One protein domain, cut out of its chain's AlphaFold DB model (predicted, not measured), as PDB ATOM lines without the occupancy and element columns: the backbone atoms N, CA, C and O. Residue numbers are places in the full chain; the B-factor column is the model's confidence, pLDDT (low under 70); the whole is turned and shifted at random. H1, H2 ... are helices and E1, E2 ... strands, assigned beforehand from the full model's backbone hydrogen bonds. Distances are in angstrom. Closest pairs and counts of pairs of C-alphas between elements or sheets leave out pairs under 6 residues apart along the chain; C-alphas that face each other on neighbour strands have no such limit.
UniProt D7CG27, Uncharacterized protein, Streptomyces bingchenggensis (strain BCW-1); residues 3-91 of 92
ATOM      1  N   ALA A   3      56.784  -5.609 110.989       88.56
ATOM      2  CA  ALA A   3      57.946  -6.419 111.349       88.56
ATOM      3  C   ALA A   3      58.263  -7.587 110.391       88.56
ATOM      4  O   ALA A   3      59.382  -8.092 110.410       88.56
ATOM      5  N   ASP A   4      57.303  -8.037 109.576       87.50
ATOM      6  CA  ASP A   4      57.469  -9.203 108.698       87.50
ATOM      7  C   ASP A   4      57.922  -8.812 107.271       87.50
ATOM      8  O   ASP A   4      58.256  -9.680 106.466       87.50
ATOM      9  N   ASP A   5      57.934  -7.514 106.943       89.94
ATOM     10  CA  ASP A   5      58.333  -6.970 105.638       89.94
ATOM     11  C   ASP A   5      59.588  -6.089 105.797       89.94
ATOM     12  O   ASP A   5      59.514  -5.082 106.497       89.94
ATOM     13  N   PRO A   6      60.746  -6.404 105.180       89.88
ATOM     14  CA  PRO A   6      61.996  -5.689 105.458       89.88
ATOM     15  C   PRO A   6      61.960  -4.167 105.208       89.88
ATOM     16  O   PRO A   6      62.462  -3.427 106.059       89.88
ATOM     17  N   PRO A   7      61.372  -3.657 104.102       90.88
ATOM     18  CA  PRO A   7      61.183  -2.220 103.913       90.88
ATOM     19  C   PRO A   7      60.347  -1.579 105.025       90.88
ATOM     20  O   PRO A   7      60.757  -0.566 105.594       90.88
ATOM     21  N   SER A   8      59.209  -2.185 105.370       90.81
ATOM     22  CA  SER A   8      58.333  -1.681 106.429       90.81
ATOM     23  C   SER A   8      59.000  -1.760 107.803       90.81
ATOM     24  O   SER A   8      59.002  -0.779 108.534       90.81
ATOM     25  N   SER A   9      59.646  -2.875 108.144       91.00
ATOM     26  CA  SER A   9      60.398  -3.057 109.388       91.00
ATOM     27  C   SER A   9      61.478  -1.985 109.553       91.00
ATOM     28  O   SER A   9      61.586  -1.368 110.613       91.00
ATOM     29  N   GLY A  10      62.235  -1.686 108.492       90.25
ATOM     30  CA  GLY A  10      63.249  -0.632 108.511       90.25
ATOM     31  C   GLY A  10      62.670   0.779 108.656       90.25
ATOM     32  O   GLY A  10      63.270   1.619 109.336       90.25
ATOM     33  N   LEU A  11      61.513   1.043 108.041       91.88
ATOM     34  CA  LEU A  11      60.824   2.329 108.137       91.88
ATOM     35  C   LEU A  11      60.195   2.533 109.520       91.88
ATOM     36  O   LEU A  11      60.420   3.571 110.128       91.88
ATOM     37  N   PHE A  12      59.442   1.554 110.022       91.88
ATOM     38  CA  PHE A  12      58.679   1.648 111.272       91.88
ATOM     39  C   PHE A  12      59.481   1.264 112.524       91.88
ATOM     40  O   PHE A  12      58.983   1.386 113.641       91.88
ATOM     41  N   ARG A  13      60.717   0.784 112.335       92.75
ATOM     42  CA  ARG A  13      61.596   0.252 113.384       92.75
ATOM     43  C   ARG A  13      60.894  -0.788 114.259       92.75
ATOM     44  O   ARG A  13      61.068  -0.819 115.476       92.75
ATOM     45  N   GLU A  14      60.142  -1.677 113.622       92.62
ATOM     46  CA  GLU A  14      59.477  -2.812 114.263       92.62
ATOM     47  C   GLU A  14      60.166  -4.115 113.865       92.62
ATOM     48  O   GLU A  14      60.462  -4.336 112.689       92.62
ATOM     49  N   VAL A  15      60.413  -4.986 114.837       91.31
ATOM     50  CA  VAL A  15      61.001  -6.317 114.639       91.31
ATOM     51  C   VAL A  15      60.204  -7.361 115.398       91.31
ATOM     52  O   VAL A  15      59.479  -7.038 116.335       91.31
ATOM     53  N   ARG A  16      60.345  -8.617 114.983       87.06
ATOM     54  CA  ARG A  16      59.714  -9.765 115.625       87.06
ATOM     55  C   ARG A  16      60.765 -10.617 116.313       87.06
ATOM     56  O   ARG A  16      61.674 -11.114 115.641       87.06
ATOM     57  N   GLY A  17      60.583 -10.835 117.613       76.06
ATOM     58  CA  GLY A  17      61.524 -11.591 118.421       76.06
ATOM     59  C   GLY A  17      62.857 -10.856 118.516       76.06
ATOM     60  O   GLY A  17      63.143  -9.931 117.756       76.06
ATOM     61  N   THR A  18      63.704 -11.258 119.457       64.31
ATOM     62  CA  THR A  18      65.021 -10.653 119.697       64.31
ATOM     63  C   THR A  18      65.978 -10.870 118.518       64.31
ATOM     64  O   THR A  18      66.922 -11.659 118.597       64.31
ATOM     65  N   ALA A  19      65.741 -10.179 117.407       54.62
ATOM     66  CA  ALA A  19      66.577 -10.117 116.226       54.62
ATOM     67  C   ALA A  19      67.868  -9.351 116.581       54.62
ATOM     68  O   ALA A  19      68.045  -8.170 116.316       54.62
ATOM     69  N   GLY A  20      68.782 -10.031 117.277       58.88
ATOM     70  CA  GLY A  20      70.070  -9.497 117.722       58.88
ATOM     71  C   GLY A  20      70.000  -8.472 118.868       58.88
ATOM     72  O   GLY A  20      69.020  -7.757 119.064       58.88
ATOM     73  N   GLU A  21      71.097  -8.356 119.624       62.75
ATOM     74  CA  GLU A  21      71.252  -7.390 120.731       62.75
ATOM     75  C   GLU A  21      71.059  -5.919 120.317       62.75
ATOM     76  O   GLU A  21      70.798  -5.063 121.162       62.75
ATOM     77  N   VAL A  22      71.196  -5.607 119.025       60.44
ATOM     78  CA  VAL A  22      71.065  -4.241 118.497       60.44
ATOM     79  C   VAL A  22      69.595  -3.816 118.370       60.44
ATOM     80  O   VAL A  22      69.297  -2.636 118.530       60.44
ATOM     81  N   GLN A  23      68.667  -4.752 118.128       65.25
ATOM     82  CA  GLN A  23      67.237  -4.456 117.922       65.25
ATOM     83  C   GLN A  23      66.384  -4.727 119.176       65.25
ATOM     84  O   GLN A  23      65.185  -4.452 119.194       65.25
ATOM     85  N   SER A  24      67.004  -5.188 120.271       67.69
ATOM     86  CA  SER A  24      66.365  -5.325 121.591       67.69
ATOM     87  C   SER A  24      66.257  -3.999 122.364       67.69
ATOM     88  O   SER A  24      65.670  -3.944 123.448       67.69
ATOM     89  N   LYS A  25      66.814  -2.914 121.816       81.00
ATOM     90  CA  LYS A  25      66.864  -1.586 122.436       81.00
ATOM     91  C   LYS A  25      66.223  -0.529 121.527       81.00
ATOM     92  O   LYS A  25      66.165  -0.724 120.310       81.00
ATOM     93  N   PRO A  26      65.776   0.607 122.096       83.75
ATOM     94  CA  PRO A  26      65.431   1.781 121.301       83.75
ATOM     95  C   PRO A  26      66.562   2.092 120.301       83.75
ATOM     96  O   PRO A  26      67.734   1.977 120.672       83.75
ATOM     97  N   PRO A  27      66.245   2.444 119.043       92.00
ATOM     98  CA  PRO A  27      64.950   2.951 118.575       92.00
ATOM     99  C   PRO A  27      63.973   1.888 118.031       92.00
ATOM    100  O   PRO A  27      63.030   2.253 117.333       92.00
ATOM    101  N   TRP A  28      64.183   0.594 118.305       93.25
ATOM    102  CA  TRP A  28      63.339  -0.492 117.790       93.25
ATOM    103  C   TRP A  28      62.281  -0.963 118.794       93.25
ATOM    104  O   TRP A  28      62.573  -1.064 119.990       93.25
ATOM    105  N   LEU A  29      61.097  -1.339 118.307       93.19
ATOM    106  CA  LEU A  29      60.064  -2.051 119.067       93.19
ATOM    107  C   LEU A  29      60.034  -3.532 118.671       93.19
ATOM    108  O   LEU A  29      59.986  -3.856 117.486       93.19
ATOM    109  N   ASP A  30      60.044  -4.423 119.663       92.62
ATOM    110  CA  ASP A  30      59.790  -5.850 119.448       92.62
ATOM    111  C   ASP A  30      58.294  -6.119 119.611       92.62
ATOM    112  O   ASP A  30      57.762  -6.044 120.720       92.62
ATOM    113  N   ILE A  31      57.614  -6.415 118.507       91.69
ATOM    114  CA  ILE A  31      56.155  -6.562 118.472       91.69
ATOM    115  C   ILE A  31      55.641  -7.805 119.213       91.69
ATOM    116  O   ILE A  31      54.444  -7.899 119.461       91.69
ATOM    117  N   GLU A  32      56.504  -8.763 119.572       91.81
ATOM    118  CA  GLU A  32      56.113  -9.930 120.387       91.81
ATOM    119  C   GLU A  32      56.208  -9.665 121.888       91.81
ATOM    120  O   GLU A  32      55.649 -10.410 122.691       91.81
ATOM    121  N   GLN A  33      56.916  -8.604 122.266       92.88
ATOM    122  CA  GLN A  33      57.086  -8.165 123.647       92.88
ATOM    123  C   GLN A  33      56.431  -6.799 123.877       92.88
ATOM    124  O   GLN A  33      56.720  -6.141 124.877       92.88
ATOM    125  N   ALA A  34      55.557  -6.367 122.962       93.94
ATOM    126  CA  ALA A  34      54.888  -5.083 123.039       93.94
ATOM    127  C   ALA A  34      53.364  -5.194 122.958       93.94
ATOM    128  O   ALA A  34      52.820  -5.995 122.200       93.94
ATOM    129  N   ALA A  35      52.677  -4.333 123.708       95.00
ATOM    130  CA  ALA A  35      51.230  -4.168 123.645       95.00
ATOM    131  C   ALA A  35      50.896  -2.719 123.277       95.00
ATOM    132  O   ALA A  35      51.244  -1.796 124.008       95.00
ATOM    133  N   LEU A  36      50.219  -2.506 122.146       93.88
ATOM    134  CA  LEU A  36      49.743  -1.179 121.760       93.88
ATOM    135  C   LEU A  36      48.579  -0.765 122.675       93.88
ATOM    136  O   LEU A  36      47.594  -1.494 122.773       93.88
ATOM    137  N   ILE A  37      48.684   0.398 123.323       93.50
ATOM    138  CA  ILE A  37      47.714   0.850 124.339       93.50
ATOM    139  C   ILE A  37      46.943   2.105 123.950       93.50
ATOM    140  O   ILE A  37      45.831   2.310 124.432       93.50
ATOM    141  N   ALA A  38      47.505   2.947 123.087       89.38
ATOM    142  CA  ALA A  38      46.840   4.160 122.645       89.38
ATOM    143  C   ALA A  38      47.370   4.613 121.288       89.38
ATOM    144  O   ALA A  38      48.506   4.332 120.913       89.38
ATOM    145  N   VAL A  39      46.531   5.355 120.579       87.69
ATOM    146  CA  VAL A  39      46.892   6.150 119.408       87.69
ATOM    147  C   VAL A  39      46.252   7.520 119.570       87.69
ATOM    148  O   VAL A  39      45.230   7.666 120.250       87.69
ATOM    149  N   ASN A  40      46.855   8.533 118.964       83.06
ATOM    150  CA  ASN A  40      46.295   9.874 118.964       83.06
ATOM    151  C   ASN A  40      44.913   9.895 118.294       83.06
ATOM    152  O   ASN A  40      44.643   9.182 117.329       83.06
ATOM    153  N   ARG A  41      44.018  10.745 118.811       82.94
ATOM    154  CA  ARG A  41      42.645  10.878 118.289       82.94
ATOM    155  C   ARG A  41      42.604  11.546 116.913       82.94
ATOM    156  O   ARG A  41      41.613  11.412 116.198       82.94
ATOM    157  N   ILE A  42      43.609  12.361 116.603       80.75
ATOM    158  CA  ILE A  42      43.660  13.157 115.380       80.75
ATOM    159  C   ILE A  42      44.280  12.286 114.284       80.75
ATOM    160  O   ILE A  42      45.442  11.909 114.414       80.75
ATOM    161  N   PRO A  43      43.539  11.975 113.204       61.53
ATOM    162  CA  PRO A  43      44.099  11.250 112.071       61.53
ATOM    163  C   PRO A  43      45.333  11.972 111.528       61.53
ATOM    164  O   PRO A  43      45.325  13.203 111.451       61.53
ATOM    165  N   TYR A  44      46.356  11.219 111.121       64.06
ATOM    166  CA  TYR A  44      47.644  11.730 110.624       64.06
ATOM    167  C   TYR A  44      48.561  12.367 111.681       64.06
ATOM    168  O   TYR A  44      49.699  12.704 111.360       64.06
ATOM    169  N   ASP A  45      48.115  12.475 112.934       72.19
ATOM    170  CA  ASP A  45      48.961  12.728 114.108       72.19
ATOM    171  C   ASP A  45      49.244  11.398 114.825       72.19
ATOM    172  O   ASP A  45      49.182  11.304 116.046       72.19
ATOM    173  N   ASP A  46      49.446  10.327 114.052       65.38
ATOM    174  CA  ASP A  46      49.527   8.960 114.557       65.38
ATOM    175  C   ASP A  46      50.819   8.774 115.364       65.38
ATOM    176  O   ASP A  46      51.882   8.455 114.831       65.38
ATOM    177  N   ILE A  47      50.701   8.978 116.676       81.69
ATOM    178  CA  ILE A  47      51.725   8.691 117.680       81.69
ATOM    179  C   ILE A  47      51.245   7.494 118.514       81.69
ATOM    180  O   ILE A  47      50.702   7.684 119.607       81.69
ATOM    181  N   PRO A  48      51.346   6.253 118.002       90.00
ATOM    182  CA  PRO A  48      51.094   5.072 118.806       90.00
ATOM    183  C   PRO A  48      51.950   5.037 120.075       90.00
ATOM    184  O   PRO A  48      53.158   5.292 120.055       90.00
ATOM    185  N   LEU A  49      51.296   4.676 121.179       94.44
ATOM    186  CA  LEU A  49      51.906   4.328 122.455       94.44
ATOM    187  C   LEU A  49      51.832   2.819 122.661       94.44
ATOM    188  O   LEU A  49      50.767   2.215 122.509       94.44
ATOM    189  N   ALA A  50      52.949   2.225 123.066       96.19
ATOM    190  CA  ALA A  50      53.058   0.805 123.358       96.19
ATOM    191  C   ALA A  50      53.714   0.569 124.721       96.19
ATOM    192  O   ALA A  50      54.630   1.291 125.116       96.19
ATOM    193  N   LEU A  51      53.267  -0.465 125.422       96.94
ATOM    194  CA  LEU A  51      53.997  -1.066 126.533       96.94
ATOM    195  C   LEU A  51      55.071  -1.977 125.965       96.94
ATOM    196  O   LEU A  51      54.773  -2.754 125.066       96.94
ATOM    197  N   ASP A  52      56.290  -1.900 126.485       95.44
ATOM    198  CA  ASP A  52      57.398  -2.762 126.083       95.44
ATOM    199  C   ASP A  52      57.932  -3.560 127.279       95.44
ATOM    200  O   ASP A  52      58.612  -3.041 128.172       95.44
ATOM    201  N   HIS A  53      57.628  -4.855 127.257       94.19
ATOM    202  CA  HIS A  53      57.880  -5.814 128.329       94.19
ATOM    203  C   HIS A  53      59.323  -6.334 128.364       94.19
ATOM    204  O   HIS A  53      59.681  -7.076 129.276       94.19
ATOM    205  N   ARG A  54      60.196  -5.920 127.432       91.00
ATOM    206  CA  ARG A  54      61.611  -6.353 127.401       91.00
ATOM    207  C   ARG A  54      62.430  -5.898 128.614       91.00
ATOM    208  O   ARG A  54      63.552  -6.362 128.793       91.00
ATOM    209  N   THR A  55      61.914  -4.948 129.395       89.44
ATOM    210  CA  THR A  55      62.584  -4.407 130.592       89.44
ATOM    211  C   THR A  55      62.021  -4.990 131.880       89.44
ATOM    212  O   THR A  55      62.784  -5.527 132.677       89.44
ATOM    213  N   ASP A  56      60.702  -4.937 132.046       92.94
ATOM    214  CA  ASP A  56      59.971  -5.565 133.141       92.94
ATOM    215  C   ASP A  56      58.640  -6.107 132.589       92.94
ATOM    216  O   ASP A  56      57.897  -5.361 131.943       92.94
ATOM    217  N   PRO A  57      58.323  -7.397 132.786       93.31
ATOM    218  CA  PRO A  57      57.085  -7.972 132.276       93.31
ATOM    219  C   PRO A  57      55.834  -7.504 133.037       93.31
ATOM    220  O   PRO A  57      54.742  -7.575 132.475       93.31
ATOM    221  N   THR A  58      55.975  -7.051 134.284       96.62
ATOM    222  CA  THR A  58      54.877  -6.636 135.173       96.62
ATOM    223  C   THR A  58      54.675  -5.126 135.234       96.62
ATOM    224  O   THR A  58      53.545  -4.684 135.424       96.62
ATOM    225  N   ASP A  59      55.736  -4.347 135.025       97.19
ATOM    226  CA  ASP A  59      55.684  -2.885 134.964       97.19
ATOM    227  C   ASP A  59      56.471  -2.362 133.746       97.19
ATOM    228  O   ASP A  59      57.541  -1.763 133.882       97.19
ATOM    229  N   PRO A  60      55.991  -2.656 132.523       96.88
ATOM    230  CA  PRO A  60      56.728  -2.391 131.294       96.88
ATOM    231  C   PRO A  60      56.963  -0.897 131.080       96.88
ATOM    232  O   PRO A  60      56.140  -0.053 131.436       96.88
ATOM    233  N   ARG A  61      58.050  -0.550 130.389       96.56
ATOM    234  CA  ARG A  61      58.253   0.833 129.946       96.56
ATOM    235  C   ARG A  61      57.179   1.239 128.941       96.56
ATOM    236  O   ARG A  61      56.761   0.435 128.108       96.56
ATOM    237  N   VAL A  62      56.816   2.517 128.940       96.69
ATOM    238  CA  VAL A  62      55.936   3.088 127.915       96.69
ATOM    239  C   VAL A  62      56.789   3.689 126.811       96.69
ATOM    240  O   VAL A  62      57.670   4.518 127.059       96.69
ATOM    241  N   MET A  63      56.529   3.275 125.580       95.75
ATOM    242  CA  MET A  63      57.181   3.767 124.376       95.75
ATOM    243  C   MET A  63      56.189   4.508 123.490       95.75
ATOM    244  O   MET A  63      55.012   4.168 123.449       95.75
ATOM    245  N   ARG A  64      56.687   5.491 122.743       93.88
ATOM    246  CA  ARG A  64      55.963   6.152 121.661       93.88
ATOM    247  C   ARG A  64      56.725   6.031 120.359       93.88
ATOM    248  O   ARG A  64      57.957   6.044 120.378       93.88
ATOM    249  N   SER A  65      56.003   6.000 119.258       92.31
ATOM    250  CA  SER A  65      56.589   6.172 117.939       92.31
ATOM    251  C   SER A  65      56.907   7.654 117.666       92.31
ATOM    252  O   SER A  65      56.263   8.554 118.207       92.31
ATOM    253  N   ASP A  66      57.915   7.936 116.845       90.25
ATOM    254  CA  ASP A  66      58.363   9.291 116.520       90.25
ATOM    255  C   ASP A  66      58.862   9.357 115.072       90.25
ATOM    256  O   ASP A  66      59.993   8.979 114.768       90.25
ATOM    257  N   PHE A  67      58.005   9.860 114.182       86.56
ATOM    258  CA  PHE A  67      58.349  10.193 112.795       86.56
ATOM    259  C   PHE A  67      58.870  11.629 112.618       86.56
ATOM    260  O   PHE A  67      59.369  11.980 111.550       86.56
ATOM    261  N   TRP A  68      58.740  12.483 113.633       84.81
ATOM    262  CA  TRP A  68      58.988  13.920 113.503       84.81
ATOM    263  C   TRP A  68      60.450  14.264 113.750       84.81
ATOM    264  O   TRP A  68      60.997  15.147 113.089       84.81
ATOM    265  N   SER A  69      61.100  13.553 114.670       86.19
ATOM    266  CA  SER A  69      62.524  13.758 114.943       86.19
ATOM    267  C   SER A  69      63.417  13.284 113.799       86.19
ATOM    268  O   SER A  69      64.481  13.860 113.573       86.19
ATOM    269  N   ASN A  70      63.008  12.233 113.085       85.69
ATOM    270  CA  ASN A  70      63.733  11.689 111.948       85.69
ATOM    271  C   ASN A  70      62.744  11.260 110.853       85.69
ATOM    272  O   ASN A  70      62.208  10.160 110.914       85.69
ATOM    273  N   PRO A  71      62.526  12.064 109.802       83.56
ATOM    274  CA  PRO A  71      61.520  11.745 108.788       83.56
ATOM    275  C   PRO A  71      61.868  10.515 107.934       83.56
ATOM    276  O   PRO A  71      61.041  10.072 107.143       83.56
ATOM    277  N   GLN A  72      63.081   9.959 108.057       88.38
ATOM    278  CA  GLN A  72      63.470   8.734 107.352       88.38
ATOM    279  C   GLN A  72      63.035   7.460 108.087       88.38
ATOM    280  O   GLN A  72      62.962   6.402 107.463       88.38
ATOM    281  N   HIS A  73      62.770   7.541 109.397       88.50
ATOM    282  CA  HIS A  73      62.441   6.389 110.232       88.50
ATOM    283  C   HIS A  73      61.480   6.764 111.359       88.50
ATOM    284  O   HIS A  73      61.709   7.725 112.083       88.50
ATOM    285  N   CYS A  74      60.479   5.925 111.592       91.00
ATOM    286  CA  CYS A  74      59.706   5.954 112.820       91.00
ATOM    287  C   CYS A  74      60.543   5.390 113.963       91.00
ATOM    288  O   CYS A  74      60.747   4.183 114.040       91.00
ATOM    289  N   GLU A  75      61.065   6.232 114.843       93.06
ATOM    290  CA  GLU A  75      61.830   5.750 115.991       93.06
ATOM    291  C   GLU A  75      60.917   5.502 117.189       93.06
ATOM    292  O   GLU A  75      60.060   6.321 117.505       93.06
ATOM    293  N   TRP A  76      61.146   4.414 117.919       93.75
ATOM    294  CA  TRP A  76      60.477   4.185 119.195       93.75
ATOM    295  C   TRP A  76      61.287   4.779 120.342       93.75
ATOM    296  O   TRP A  76      62.460   4.449 120.537       93.75
ATOM    297  N   ARG A  77      60.657   5.649 121.131       93.75
ATOM    298  CA  ARG A  77      61.289   6.376 122.238       93.75
ATOM    299  C   ARG A  77      60.562   6.128 123.541       93.75
ATOM    300  O   ARG A  77      59.337   6.087 123.579       93.75
ATOM    301  N   THR A  78      61.323   5.991 124.619       94.69
ATOM    302  CA  THR A  78      60.757   5.856 125.962       94.69
ATOM    303  C   THR A  78      60.089   7.162 126.382       94.69
ATOM    304  O   THR A  78      60.714   8.218 126.356       94.69
ATOM    305  N   VAL A  79      58.821   7.065 126.772       94.44
ATOM    306  CA  VAL A  79      58.053   8.138 127.413       94.44
ATOM    307  C   VAL A  79      58.298   8.104 128.918       94.44
ATOM    308  O   VAL A  79      58.662   9.113 129.510       94.44
ATOM    309  N   THR A  80      58.162   6.920 129.518       96.50
ATOM    310  CA  THR A  80      58.464   6.656 130.929       96.50
ATOM    311  C   THR A  80      59.022   5.242 131.089       96.50
ATOM    312  O   THR A  80      58.628   4.345 130.334       96.50
ATOM    313  N   PRO A  81      59.964   5.021 132.025       96.19
ATOM    314  CA  PRO A  81      60.560   3.708 132.254       96.19
ATOM    315  C   PRO A  81      59.600   2.678 132.865       96.19
ATOM    316  O   PRO A  81      59.922   1.499 132.805       96.19
ATOM    317  N   ALA A  82      58.460   3.104 133.418       97.00
ATOM    318  CA  ALA A  82      57.480   2.249 134.089       97.00
ATOM    319  C   ALA A  82      56.047   2.669 133.729       97.00
ATOM    320  O   ALA A  82      55.762   3.868 133.594       97.00
ATOM    321  N   PHE A  83      55.155   1.694 133.577       97.25
ATOM    322  CA  PHE A  83      53.747   1.910 133.260       97.25
ATOM    323  C   PHE A  83      52.985   2.447 134.467       97.25
ATOM    324  O   PHE A  83      52.160   3.341 134.304       97.25
ATOM    325  N   SER A  84      53.313   1.993 135.674       97.50
ATOM    326  CA  SER A  84      52.785   2.554 136.923       97.50
ATOM    327  C   SER A  84      52.952   4.079 136.974       97.50
ATOM    328  O   SER A  84      51.977   4.812 137.101       97.50
ATOM    329  N   ALA A  85      54.167   4.568 136.711       97.31
ATOM    330  CA  ALA A  85      54.460   5.999 136.652       97.31
ATOM    331  C   ALA A  85      53.706   6.735 135.526       97.31
ATOM    332  O   ALA A  85      53.435   7.929 135.643       97.31
ATOM    333  N   PHE A  86      53.378   6.050 134.424       96.19
ATOM    334  CA  PHE A  86      52.536   6.617 133.369       96.19
ATOM    335  C   PHE A  86      51.099   6.821 133.848       96.19
ATOM    336  O   PHE A  86      50.530   7.886 133.634       96.19
ATOM    337  N   VAL A  87      50.529   5.797 134.485       95.88
ATOM    338  CA  VAL A  87      49.165   5.802 135.025       95.88
ATOM    339  C   VAL A  87      49.030   6.873 136.107       95.88
ATOM    340  O   VAL A  87      48.128   7.703 136.016       95.88
ATOM    341  N   ASP A  88      49.994   6.946 137.029       97.38
ATOM    342  CA  ASP A  88      50.050   7.985 138.064       97.38
ATOM    343  C   ASP A  88      50.063   9.396 137.453       97.38
ATOM    344  O   ASP A  88      49.348  10.287 137.908       97.38
ATOM    345  N   ALA A  89      50.848   9.612 136.390       95.56
ATOM    346  CA  ALA A  89      50.934  10.905 135.708       95.56
ATOM    347  C   ALA A  89      49.648  11.294 134.957       95.56
ATOM    348  O   ALA A  89      49.441  12.475 134.675       95.56
ATOM    349  N   LEU A  90      48.807  10.317 134.615       92.75
ATOM    350  CA  LEU A  90      47.485  10.534 134.027       92.75
ATOM    351  C   LEU A  90      46.374  10.650 135.078       92.75
ATOM    352  O   LEU A  90      45.233  10.907 134.695       92.75
ATOM    353  N   GLU A  91      46.702  10.481 136.362       94.38
ATOM    354  CA  GLU A  91      45.752  10.478 137.480       94.38
ATOM    355  C   GLU A  91      44.654   9.399 137.331       94.38
ATOM    356  O   GLU A  91      43.474   9.658 137.592       94.38
TER     357      GLU A  91
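This is residues 3 to 91 of the 92 residues of an uncharacterized protein of Streptomyces bingchenggensis (strain BCW-1) (UniProt D7CG27). A strongly twisted sheet of four antiparallel strands forms the core, with the short helix H3 packed across it at one end of strand E4 and the short helix H1 only grazing it at the other end of E4. Between H1 and the sheet's first strand the chain runs mostly as loop, with the small helix H2 off the sheet. The printed part has 89 residues, with three named helices and four named strands in the order H1 H2 E1 E2 E3 E4 H3; the sheet's order is E1 E2 E3 E4. The class is mixed, helices and strands, with under half of the residues in named elements. The whole is compact, with a radius of gyration of the C-alphas of 12.8 A and spans of 39 by 31 by 19 A.

Look first at the sheet: E1, residues 34 to 38, E2, residues 49 to 52, E3, residues 61 to 66, and E4, residues 75 to 80, make a meander, each strand the antiparallel neighbour of the one before. E1 and E2 form a hairpin at 154 degrees; find N 35 and O 51 at 3.0 A. E2 and E3 form the next at 136 degrees, with N 63 and O 50 at 2.8 A. E3 and E4 form the third at 142 degrees, with N 64 and O 77 at 2.8 A. The edge strands E1 and E4 are apart. H3, residues 83 to 89, is on the sheet at a height of 8.7 A. It runs across the strands, at 85 degrees to E4 on the local plane, and only just lies over E4 alone, with 5 of its 7 C-alphas falling on E4 and 2 on E3. Its closest C-alphas with E3 are those of Arg 61 and Phe 83, 5.7 A. H1, residues 6 to 12, only grazes the sheet with its residues 10 to 12; its closest C-alphas with E4 are those of Phe 12 and Glu 75, 7.0 A. H2, residues 20 to 23, is not on the sheet and is apart from H1 and H3. Residues 14 to 15 pair with residues 29 to 30, parallel. In H1 and H3 every O i to N i+4 pair is within hydrogen-bond range; H2 is too short for one.

Find C-alpha 61 at (58.253, 0.833, 129.946); from there E3 runs 15.9 A to C-alpha 66. E4 measures 15.3 A, E1 12.3 A and E2 9.7 A. H1 begins at C-alpha 6 at (61.996, -5.689, 105.458) and measures 9.9 A, H2 5.8 A. H3 runs 9.7 A and ends at C-alpha 89 at (50.934, 10.905, 135.708).

The two C-alphas farthest apart, those of Pro 6 and Glu 91, are 39.4 A apart. The printed part has no cut. The link from E4 to H3 is tight, the others short, and no link is long. The mean pLDDT of the printed part is 88.1; look for values under 70 at residues 18 to 24, 43 to 44 and 46.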